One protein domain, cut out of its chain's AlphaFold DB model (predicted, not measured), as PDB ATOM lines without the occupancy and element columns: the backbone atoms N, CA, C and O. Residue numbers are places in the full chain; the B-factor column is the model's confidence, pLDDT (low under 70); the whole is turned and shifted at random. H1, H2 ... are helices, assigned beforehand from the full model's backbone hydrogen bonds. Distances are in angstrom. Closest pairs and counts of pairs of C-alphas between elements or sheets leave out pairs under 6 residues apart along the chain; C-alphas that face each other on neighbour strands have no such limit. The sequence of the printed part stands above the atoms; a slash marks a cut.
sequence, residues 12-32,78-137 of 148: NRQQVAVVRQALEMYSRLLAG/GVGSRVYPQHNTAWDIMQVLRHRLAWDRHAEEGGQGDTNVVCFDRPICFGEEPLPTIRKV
ATOM      1  N   ASN A  12      -2.466 -42.025 -15.787       94.62
ATOM      2  CA  ASN A  12      -3.353 -40.888 -15.572       94.62
ATOM      3  C   ASN A  12      -3.520 -40.606 -14.066       94.62
ATOM      4  O   ASN A  12      -3.123 -41.400 -13.209       94.62
ATOM      5  N   ARG A  13      -4.137 -39.468 -13.730       93.25
ATOM      6  CA  ARG A  13      -4.348 -39.045 -12.337       93.25
ATOM      7  C   ARG A  13      -5.065 -40.113 -11.503       93.25
ATOM      8  O   ARG A  13      -4.669 -40.357 -10.366       93.25
ATOM      9  N   GLN A  14      -6.102 -40.745 -12.054       94.81
ATOM     10  CA  GLN A  14      -6.872 -41.777 -11.359       94.81
ATOM     11  C   GLN A  14      -6.013 -43.009 -11.045       94.81
ATOM     12  O   GLN A  14      -6.042 -43.499  -9.922       94.81
ATOM     13  N   GLN A  15      -5.195 -43.472 -11.989       97.00
ATOM     14  CA  GLN A  15      -4.276 -44.595 -11.787       97.00
ATOM     15  C   GLN A  15      -3.222 -44.276 -10.718       97.00
ATOM     16  O   GLN A  15      -2.997 -45.091  -9.826       97.00
ATOM     17  N   VAL A  16      -2.642 -43.069 -10.736       96.50
ATOM     18  CA  VAL A  16      -1.715 -42.618  -9.681       96.50
ATOM     19  C   VAL A  16      -2.400 -42.617  -8.310       96.50
ATOM     20  O   VAL A  16      -1.804 -43.047  -7.323       96.50
ATOM     21  N   ALA A  17      -3.658 -42.168  -8.233       93.88
ATOM     22  CA  ALA A  17      -4.423 -42.162  -6.988       93.88
ATOM     23  C   ALA A  17      -4.689 -43.579  -6.449       93.88
ATOM     24  O   ALA A  17      -4.559 -43.793  -5.242       93.88
ATOM     25  N   VAL A  18      -4.992 -44.542  -7.331       95.56
ATOM     26  CA  VAL A  18      -5.148 -45.963  -6.972       95.56
ATOM     27  C   VAL A  18      -3.834 -46.538  -6.446       95.56
ATOM     28  O   VAL A  18      -3.822 -47.145  -5.378       95.56
ATOM     29  N   VAL A  19      -2.713 -46.297  -7.134       97.25
ATOM     30  CA  VAL A  19      -1.388 -46.765  -6.687       97.25
ATOM     31  C   VAL A  19      -1.025 -46.166  -5.328       97.25
ATOM     32  O   VAL A  19      -0.593 -46.894  -4.437       97.25
ATOM     33  N   ARG A  20      -1.262 -44.865  -5.122       95.94
ATOM     34  CA  ARG A  20      -1.063 -44.202  -3.823       95.94
ATOM     35  C   ARG A  20      -1.849 -44.900  -2.708       95.94
ATOM     36  O   ARG A  20      -1.282 -45.158  -1.650       95.94
ATOM     37  N   GLN A  21      -3.132 -45.195  -2.929       93.56
ATOM     38  CA  GLN A  21      -3.979 -45.856  -1.929       93.56
ATOM     39  C   GLN A  21      -3.515 -47.292  -1.647       93.56
ATOM     40  O   GLN A  21      -3.425 -47.690  -0.489       93.56
ATOM     41  N   ALA A  22      -3.155 -48.043  -2.690       95.38
ATOM     42  CA  ALA A  22      -2.628 -49.395  -2.544       95.38
ATOM     43  C   ALA A  22      -1.320 -49.415  -1.735       95.38
ATOM     44  O   ALA A  22      -1.163 -50.248  -0.844       95.38
ATOM     45  N   LEU A  23      -0.407 -48.474  -1.996       96.94
ATOM     46  CA  LEU A  23       0.850 -48.347  -1.256       96.94
ATOM     47  C   LEU A  23       0.635 -47.923   0.199       96.94
ATOM     48  O   LEU A  23       1.330 -48.426   1.077       96.94
ATOM     49  N   GLU A  24      -0.338 -47.049   0.473       94.94
ATOM     50  CA  GLU A  24      -0.723 -46.703   1.846       94.94
ATOM     51  C   GLU A  24      -1.222 -47.943   2.599       94.94
ATOM     52  O   GLU A  24      -0.711 -48.254   3.673       94.94
ATOM     53  N   MET A  25      -2.156 -48.701   2.018       94.44
ATOM     54  CA  MET A  25      -2.662 -49.934   2.630       94.44
ATOM     55  C   MET A  25      -1.556 -50.972   2.837       94.44
ATOM     56  O   MET A  25      -1.466 -51.565   3.909       94.44
ATOM     57  N   TYR A  26      -0.698 -51.172   1.834       95.81
ATOM     58  CA  TYR A  26       0.424 -52.106   1.910       95.81
ATOM     59  C   TYR A  26       1.412 -51.712   3.015       95.81
ATOM     60  O   TYR A  26       1.772 -52.541   3.850       95.81
ATOM     61  N   SER A  27       1.777 -50.430   3.080       96.25
ATOM     62  CA  SER A  27       2.631 -49.882   4.131       96.25
ATOM     63  C   SER A  27       2.006 -50.097   5.518       96.25
ATOM     64  O   SER A  27       2.649 -50.666   6.400       96.25
ATOM     65  N   ARG A  28       0.732 -49.741   5.721       94.88
ATOM     66  CA  ARG A  28       0.025 -49.910   7.006       94.88
ATOM     67  C   ARG A  28      -0.109 -51.369   7.441       94.88
ATOM     68  O   ARG A  28       0.057 -51.670   8.624       94.88
ATOM     69  N   LEU A  29      -0.371 -52.273   6.497       94.38
ATOM     70  CA  LEU A  29      -0.467 -53.705   6.770       94.38
ATOM     71  C   LEU A  29       0.858 -54.245   7.318       94.38
ATOM     72  O   LEU A  29       0.861 -54.895   8.361       94.38
ATOM     73  N   LEU A  30       1.979 -53.907   6.673       94.88
ATOM     74  CA  LEU A  30       3.321 -54.289   7.131       94.88
ATOM     75  C   LEU A  30       3.698 -53.658   8.483       94.88
ATOM     76  O   LEU A  30       4.486 -54.231   9.228       94.88
ATOM     77  N   ALA A  31       3.120 -52.505   8.827       95.06
ATOM     78  CA  ALA A  31       3.320 -51.858  10.125       95.06
ATOM     79  C   ALA A  31       2.465 -52.444  11.264       95.06
ATOM     80  O   ALA A  31       2.606 -52.021  12.414       95.06
ATOM     81  N   GLY A  32       1.559 -53.383  10.974       94.12
ATOM     82  CA  GLY A  32       0.642 -53.953  11.965       94.12
ATOM     83  C   GLY A  32      -0.583 -53.080  12.274       94.12
ATOM     84  O   GLY A  32      -1.258 -53.302  13.284       94.12
ATOM     85  N   GLY A  78       6.302 -47.797  13.914       92.12
ATOM     86  CA  GLY A  78       6.370 -46.437  13.395       92.12
ATOM     87  C   GLY A  78       7.079 -46.392  12.044       92.12
ATOM     88  O   GLY A  78       7.878 -47.274  11.715       92.12
ATOM     89  N   VAL A  79       6.826 -45.318  11.297       89.88
ATOM     90  CA  VAL A  79       7.579 -44.994  10.082       89.88
ATOM     91  C   VAL A  79       9.072 -44.901  10.421       89.88
ATOM     92  O   VAL A  79       9.446 -44.310  11.435       89.88
ATOM     93  N   GLY A  80       9.922 -45.520   9.601       90.69
ATOM     94  CA  GLY A  80      11.359 -45.657   9.856       90.69
ATOM     95  C   GLY A  80      11.743 -46.899  10.668       90.69
ATOM     96  O   GLY A  80      12.931 -47.140  10.891       90.69
ATOM     97  N   SER A  81      10.773 -47.719  11.093       92.50
ATOM     98  CA  SER A  81      11.063 -49.030  11.681       92.50
ATOM     99  C   SER A  81      11.832 -49.905  10.693       92.50
ATOM    100  O   SER A  81      11.469 -50.010   9.523       92.50
ATOM    101  N   ARG A  82      12.882 -50.576  11.173       90.12
ATOM    102  CA  ARG A  82      13.713 -51.477  10.357       90.12
ATOM    103  C   ARG A  82      13.232 -52.926  10.357       90.12
ATOM    104  O   ARG A  82      13.823 -53.748   9.670       90.12
ATOM    105  N   VAL A  83      12.183 -53.241  11.120       89.69
ATOM    106  CA  VAL A  83      11.655 -54.613  11.206       89.69
ATOM    107  C   VAL A  83      11.092 -55.066   9.854       89.69
ATOM    108  O   VAL A  83      11.314 -56.202   9.451       89.69
ATOM    109  N   TYR A  84      10.452 -54.149   9.120       87.44
ATOM    110  CA  TYR A  84       9.939 -54.383   7.768       87.44
ATOM    111  C   TYR A  84      10.379 -53.249   6.835       87.44
ATOM    112  O   TYR A  84       9.640 -52.282   6.664       87.44
ATOM    113  N   PRO A  85      11.564 -53.325   6.209       92.12
ATOM    114  CA  PRO A  85      12.062 -52.263   5.329       92.12
ATOM    115  C   PRO A  85      11.093 -51.903   4.190       92.12
ATOM    116  O   PRO A  85      10.972 -50.737   3.821       92.12
ATOM    117  N   GLN A  86      10.322 -52.881   3.701       93.94
ATOM    118  CA  GLN A  86       9.328 -52.689   2.640       93.94
ATOM    119  C   GLN A  86       8.195 -51.733   3.052       93.94
ATOM    120  O   GLN A  86       7.636 -51.053   2.191       93.94
ATOM    121  N   HIS A  87       7.875 -51.635   4.352       94.56
ATOM    122  CA  HIS A  87       6.930 -50.640   4.872       94.56
ATOM    123  C   HIS A  87       7.408 -49.217   4.562       94.56
ATOM    124  O   HIS A  87       6.613 -48.400   4.089       94.56
ATOM    125  N   ASN A  88       8.699 -48.945   4.789       96.12
ATOM    126  CA  ASN A  88       9.303 -47.635   4.549       96.12
ATOM    127  C   ASN A  88       9.382 -47.342   3.052       96.12
ATOM    128  O   ASN A  88       9.000 -46.258   2.636       96.12
ATOM    129  N   THR A  89       9.779 -48.315   2.227       95.81
ATOM    130  CA  THR A  89       9.784 -48.143   0.764       95.81
ATOM    131  C   THR A  89       8.391 -47.795   0.237       95.81
ATOM    132  O   THR A  89       8.232 -46.853  -0.538       95.81
ATOM    133  N   ALA A  90       7.354 -48.509   0.683       96.94
ATOM    134  CA  ALA A  90       5.979 -48.221   0.285       96.94
ATOM    135  C   ALA A  90       5.509 -46.839   0.774       96.94
ATOM    136  O   ALA A  90       4.852 -46.113   0.024       96.94
ATOM    137  N   TRP A  91       5.876 -46.465   2.006       96.81
ATOM    138  CA  TRP A  91       5.588 -45.151   2.577       96.81
ATOM    139  C   TRP A  91       6.242 -44.031   1.764       96.81
ATOM    140  O   TRP A  91       5.558 -43.105   1.337       96.81
ATOM    141  N   ASP A  92       7.533 -44.150   1.471       97.25
ATOM    142  CA  ASP A  92       8.318 -43.170   0.724       97.25
ATOM    143  C   ASP A  92       7.735 -42.915  -0.673       97.25
ATOM    144  O   ASP A  92       7.516 -41.762  -1.063       97.25
ATOM    145  N   ILE A  93       7.396 -43.981  -1.408       97.38
ATOM    146  CA  ILE A  93       6.750 -43.860  -2.722       97.38
ATOM    147  C   ILE A  93       5.385 -43.172  -2.574       97.38
ATOM    148  O   ILE A  93       5.085 -42.218  -3.296       97.38
ATOM    149  N   MET A  94       4.558 -43.615  -1.622       96.81
ATOM    150  CA  MET A  94       3.233 -43.040  -1.378       96.81
ATOM    151  C   MET A  94       3.304 -41.541  -1.056       96.81
ATOM    152  O   MET A  94       2.500 -40.770  -1.588       96.81
ATOM    153  N   GLN A  95       4.287 -41.115  -0.259       97.06
ATOM    154  CA  GLN A  95       4.512 -39.714   0.095       97.06
ATOM    155  C   GLN A  95       4.830 -38.855  -1.131       97.06
ATOM    156  O   GLN A  95       4.260 -37.772  -1.276       97.06
ATOM    157  N   VAL A  96       5.676 -39.344  -2.044       97.56
ATOM    158  CA  VAL A  96       5.974 -38.657  -3.312       97.56
ATOM    159  C   VAL A  96       4.711 -38.495  -4.159       97.56
ATOM    160  O   VAL A  96       4.420 -37.393  -4.639       97.56
ATOM    161  N   LEU A  97       3.926 -39.565  -4.317       97.31
ATOM    162  CA  LEU A  97       2.685 -39.518  -5.096       97.31
ATOM    163  C   LEU A  97       1.663 -38.561  -4.471       97.31
ATOM    164  O   LEU A  97       1.058 -37.749  -5.172       97.31
ATOM    165  N   ARG A  98       1.491 -38.627  -3.147       95.94
ATOM    166  CA  ARG A  98       0.586 -37.758  -2.387       95.94
ATOM    167  C   ARG A  98       0.969 -36.290  -2.543       95.94
ATOM    168  O   ARG A  98       0.093 -35.474  -2.820       95.94
ATOM    169  N   HIS A  99       2.257 -35.981  -2.414       96.38
ATOM    170  CA  HIS A  99       2.783 -34.630  -2.565       96.38
ATOM    171  C   HIS A  99       2.500 -34.059  -3.957       96.38
ATOM    172  O   HIS A  99       1.956 -32.961  -4.085       96.38
ATOM    173  N   ARG A 100       2.777 -34.827  -5.017       95.38
ATOM    174  CA  ARG A 100       2.494 -34.403  -6.398       95.38
ATOM    175  C   ARG A 100       1.009 -34.135  -6.628       95.38
ATOM    176  O   ARG A 100       0.656 -33.086  -7.162       95.38
ATOM    177  N   LEU A 101       0.146 -35.065  -6.212       94.06
ATOM    178  CA  LEU A 101      -1.300 -34.937  -6.395       94.06
ATOM    179  C   LEU A 101      -1.884 -33.744  -5.623       94.06
ATOM    180  O   LEU A 101      -2.790 -33.089  -6.141       94.06
ATOM    181  N   ALA A 102      -1.366 -33.453  -4.425       93.88
ATOM    182  CA  ALA A 102      -1.773 -32.295  -3.632       93.88
ATOM    183  C   ALA A 102      -1.447 -30.982  -4.356       93.88
ATOM    184  O   ALA A 102      -2.339 -30.161  -4.568       93.88
ATOM    185  N   TRP A 103      -0.209 -30.822  -4.834       94.50
ATOM    186  CA  TRP A 103       0.197 -29.636  -5.594       94.50
ATOM    187  C   TRP A 103      -0.531 -29.495  -6.934       94.50
ATOM    188  O   TRP A 103      -0.872 -28.380  -7.327       94.50
ATOM    189  N   ASP A 104      -0.805 -30.603  -7.627       92.19
ATOM    190  CA  ASP A 104      -1.606 -30.576  -8.854       92.19
ATOM    191  C   ASP A 104      -3.031 -30.083  -8.603       92.19
ATOM    192  O   ASP A 104      -3.538 -29.285  -9.385       92.19
ATOM    193  N   ARG A 105      -3.677 -30.563  -7.533       89.88
ATOM    194  CA  ARG A 105      -5.028 -30.129  -7.159       89.88
ATOM    195  C   ARG A 105      -5.042 -28.660  -6.742       89.88
ATOM    196  O   ARG A 105      -5.858 -27.901  -7.242       89.88
ATOM    197  N   HIS A 106      -4.098 -28.256  -5.896       91.44
ATOM    198  CA  HIS A 106      -3.984 -26.874  -5.437       91.44
ATOM    199  C   HIS A 106      -3.814 -25.890  -6.607       91.44
ATOM    200  O   HIS A 106      -4.426 -24.826  -6.625       91.44
ATOM    201  N   ALA A 107      -3.028 -26.256  -7.627       89.12
ATOM    202  CA  ALA A 107      -2.896 -25.450  -8.839       89.12
ATOM    203  C   ALA A 107      -4.207 -25.365  -9.649       89.12
ATOM    204  O   ALA A 107      -4.535 -24.300 -10.163       89.12
ATOM    205  N   GLU A 108      -4.964 -26.463  -9.752       88.19
ATOM    206  CA  GLU A 108      -6.271 -26.501 -10.434       88.19
ATOM    207  C   GLU A 108      -7.337 -25.665  -9.713       88.19
ATOM    208  O   GLU A 108      -8.178 -25.048 -10.362       88.19
ATOM    209  N   GLU A 109      -7.259 -25.584  -8.387       88.88
ATOM    210  CA  GLU A 109      -8.131 -24.767  -7.531       88.88
ATOM    211  C   GLU A 109      -7.689 -23.289  -7.469       88.88
ATOM    212  O   GLU A 109      -8.226 -22.501  -6.693       88.88
ATOM    213  N   GLY A 110      -6.711 -22.883  -8.289       86.06
ATOM    214  CA  GLY A 110      -6.239 -21.499  -8.354       86.06
ATOM    215  C   GLY A 110      -5.418 -21.065  -7.139       86.06
ATOM    216  O   GLY A 110      -5.378 -19.879  -6.820       86.06
ATOM    217  N   GLY A 111      -4.772 -22.011  -6.455       83.81
ATOM    218  CA  GLY A 111      -3.966 -21.752  -5.265       83.81
ATOM    219  C   GLY A 111      -4.784 -21.524  -3.993       83.81
ATOM    220  O   GLY A 111      -4.340 -20.809  -3.098       83.81
ATOM    221  N   GLN A 112      -6.002 -22.064  -3.945       72.75
ATOM    222  CA  GLN A 112      -6.882 -21.981  -2.785       72.75
ATOM    223  C   GLN A 112      -6.700 -23.205  -1.878       72.75
ATOM    224  O   GLN A 112      -6.448 -24.309  -2.352       72.75
ATOM    225  N   GLY A 113      -6.867 -23.006  -0.569       77.94
ATOM    226  CA  GLY A 113      -6.794 -24.065   0.440       77.94
ATOM    227  C   GLY A 113      -5.668 -23.868   1.454       77.94
ATOM    228  O   GLY A 113      -4.744 -23.081   1.253       77.94
ATOM    229  N   ASP A 114      -5.771 -24.574   2.579       79.81
ATOM    230  CA  ASP A 114      -4.724 -24.582   3.598       79.81
ATOM    231  C   ASP A 114      -3.583 -25.505   3.164       79.81
ATOM    232  O   ASP A 114      -3.770 -26.709   2.974       79.81
ATOM    233  N   THR A 115      -2.393 -24.930   3.004       86.94
ATOM    234  CA  THR A 115      -1.179 -25.670   2.647       86.94
ATOM    235  C   THR A 115      -0.389 -26.135   3.869       86.94
ATOM    236  O   THR A 115       0.584 -26.866   3.707       86.94
ATOM    237  N   ASN A 116      -0.826 -25.816   5.094       80.25
ATOM    238  CA  ASN A 116      -0.187 -26.257   6.343       80.25
ATOM    239  C   ASN A 116      -0.510 -27.716   6.717       80.25
ATOM    240  O   ASN A 116      -0.497 -28.094   7.889       80.25
ATOM    241  N   VAL A 117      -0.810 -28.552   5.726       85.12
ATOM    242  CA  VAL A 117      -1.082 -29.978   5.907       85.12
ATOM    243  C   VAL A 117       0.055 -30.815   5.325       85.12
ATOM    244  O   VAL A 117       0.649 -30.481   4.301       85.12
ATOM    245  N   VAL A 118       0.307 -31.973   5.943       81.62
ATOM    246  CA  VAL A 118       1.476 -32.846   5.694       81.62
ATOM    247  C   VAL A 118       1.581 -33.361   4.244       81.62
ATOM    248  O   VAL A 118       2.567 -33.988   3.856       81.62
ATOM    249  N   CYS A 119       0.565 -33.175   3.398       86.62
ATOM    250  CA  CYS A 119       0.676 -33.511   1.979       86.62
ATOM    251  C   CYS A 119       1.456 -32.472   1.157       86.62
ATOM    252  O   CYS A 119       1.946 -32.842   0.095       86.62
ATOM    253  N   PHE A 120       1.633 -31.234   1.630       92.06
ATOM    254  CA  PHE A 120       2.419 -30.209   0.928       92.06
ATOM    255  C   PHE A 120       3.895 -30.180   1.333       92.06
ATOM    256  O   PHE A 120       4.721 -29.677   0.568       92.06
ATOM    257  N   ASP A 121       4.243 -30.779   2.474       92.81
ATOM    258  CA  ASP A 121       5.629 -30.929   2.916       92.81
ATOM    259  C   ASP A 121       6.446 -31.782   1.943       92.81
ATOM    260  O   ASP A 121       5.930 -32.700   1.292       92.81
ATOM    261  N   ARG A 122       7.750 -31.494   1.849       93.88
ATOM    262  CA  ARG A 122       8.667 -32.313   1.049       93.88
ATOM    263  C   ARG A 122       8.713 -33.739   1.615       93.88
ATOM    264  O   ARG A 122       8.890 -33.886   2.826       93.88
ATOM    265  N   PRO A 123       8.606 -34.779   0.768       95.75
ATOM    266  CA  PRO A 123       8.725 -36.156   1.228       95.75
ATOM    267  C   PRO A 123      10.063 -36.396   1.940       95.75
ATOM    268  O   PRO A 123      11.121 -36.014   1.438       95.75
ATOM    269  N   ILE A 124       9.995 -37.032   3.108       94.12
ATOM    270  CA  ILE A 124      11.156 -37.485   3.878       94.12
ATOM    271  C   ILE A 124      11.393 -38.953   3.523       94.12
ATOM    272  O   ILE A 124      10.437 -39.723   3.477       94.12
ATOM    273  N   CYS A 125      12.650 -39.315   3.265       95.88
ATOM    274  CA  CYS A 125      13.058 -40.683   2.959       95.88
ATOM    275  C   CYS A 125      13.339 -41.459   4.249       95.88
ATOM    276  O   CYS A 125      14.154 -41.024   5.067       95.88
ATOM    277  N   PHE A 126      12.664 -42.593   4.419       94.31
ATOM    278  CA  PHE A 126      12.873 -43.530   5.523       94.31
ATOM    279  C   PHE A 126      13.421 -44.881   5.057       94.31
ATOM    280  O   PHE A 126      13.994 -45.619   5.862       94.31
ATOM    281  N   GLY A 127      13.201 -45.232   3.788       91.38
ATOM    282  CA  GLY A 127      13.734 -46.429   3.159       91.38
ATOM    283  C   GLY A 127      15.229 -46.326   2.859       91.38
ATOM    284  O   GLY A 127      15.871 -45.301   3.076       91.38
ATOM    285  N   GLU A 128      15.790 -47.426   2.363       91.38
ATOM    286  CA  GLU A 128      17.200 -47.490   1.947       91.38
ATOM    287  C   GLU A 128      17.402 -46.994   0.506       91.38
ATOM    288  O   GLU A 128      18.491 -46.546   0.148       91.38
ATOM    289  N   GLU A 129      16.341 -47.043  -0.301       91.06
ATOM    290  CA  GLU A 129      16.332 -46.602  -1.694       91.06
ATOM    291  C   GLU A 129      16.042 -45.099  -1.809       91.06
ATOM    292  O   GLU A 129      15.268 -44.553  -1.018       91.06
ATOM    293  N   PRO A 130      16.606 -44.407  -2.816       93.50
ATOM    294  CA  PRO A 130      16.290 -43.008  -3.058       93.50
ATOM    295  C   PRO A 130      14.800 -42.819  -3.374       93.50
ATOM    296  O   PRO A 130      14.157 -43.669  -3.992       93.50
ATOM    297  N   LEU A 131      14.261 -41.652  -3.005       96.25
ATOM    298  CA  LEU A 131      12.880 -41.297  -3.327       96.25
ATOM    299  C   LEU A 131      12.634 -41.366  -4.843       96.25
ATOM    300  O   LEU A 131      13.437 -40.830  -5.617       96.25
ATOM    301  N   PRO A 132      11.505 -41.949  -5.285       95.19
ATOM    302  CA  PRO A 132      11.146 -41.928  -6.691       95.19
ATOM    303  C   PRO A 132      10.813 -40.504  -7.144       95.19
ATOM    304  O   PRO A 132      10.496 -39.615  -6.351       95.19
ATOM    305  N   THR A 133      10.812 -40.301  -8.457       94.81
ATOM    306  CA  THR A 133      10.406 -39.037  -9.075       94.81
ATOM    307  C   THR A 133       9.092 -39.194  -9.826       94.81
ATOM    308  O   THR A 133       8.851 -40.219 -10.459       94.81
ATOM    309  N   ILE A 134       8.266 -38.149  -9.830       95.06
ATOM    310  CA  ILE A 134       7.047 -38.074 -10.638       95.06
ATOM    311  C   ILE A 134       6.951 -36.701 -11.304       95.06
ATOM    312  O   ILE A 134       7.196 -35.670 -10.677       95.06
ATOM    313  N   ARG A 135       6.566 -36.687 -12.583       92.88
ATOM    314  CA  ARG A 135       6.345 -35.467 -13.368       92.88
ATOM    315  C   ARG A 135       5.000 -35.520 -14.081       92.88
ATOM    316  O   ARG A 135       4.597 -36.572 -14.574       92.88
ATOM    317  N   LYS A 136       4.320 -34.375 -14.162       89.38
ATOM    318  CA  LYS A 136       3.150 -34.205 -15.028       89.38
ATOM    319  C   LYS A 136       3.647 -34.060 -16.467       89.38
ATOM    320  O   LYS A 136       4.534 -33.252 -16.727       89.38
ATOM    321  N   VAL A 137       3.092 -34.847 -17.378       90.38
ATOM    322  CA  VAL A 137       3.378 -34.771 -18.817       90.38
ATOM    323  C   VAL A 137       2.176 -34.166 -19.539       90.38
ATOM    324  O   VAL A 137       1.037 -34.377 -19.116       90.38
TER     325      VAL A 137
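What this domain is: This is residues 12 to 32 and 78 to 137 of the 148 residues of an uncharacterized protein of Desulfurellales bacterium (UniProt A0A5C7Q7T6). Two long helices, H1 and H2, lie side by side and run opposite ways; after H2 a long stretch without named elements, residues 109 to 137, folds back along H2 toward its start, turns near residue 128 and runs back again on the side of H2 away from H1. The printed part has 81 residues, with H1 then H2 and no named strand, and its class is all helix. It is compact, with a radius of gyration of the C-alphas of 13.3 A, and elongated, spanning 42 by 26 by 23 A.

Where its parts are: H1, residues 13 to 30, begins at C-alpha 13 (-4.348, -39.045, -12.337) and is 25.9 A long. H2, residues 85 to 108, is 35.3 A long and ends at C-alpha 108 (-6.271, -26.501, -10.434).

How they stand to each other: H1 and H2 touch, at a shallow tilt of 32 degrees; their closest C-alphas, of Ser 27 and His 87, are 4.4 A apart. In both helices every O i to N i+4 pair is within hydrogen-bond range.

The domain as a whole: The C-alphas farthest apart, of Val 83 and Gly 110, are 42.4 A apart. Residues 33 to 77 are not printed; C-alphas 32 and 78 are 9.6 A apart across this cut. No printed residue has pLDDT under 70.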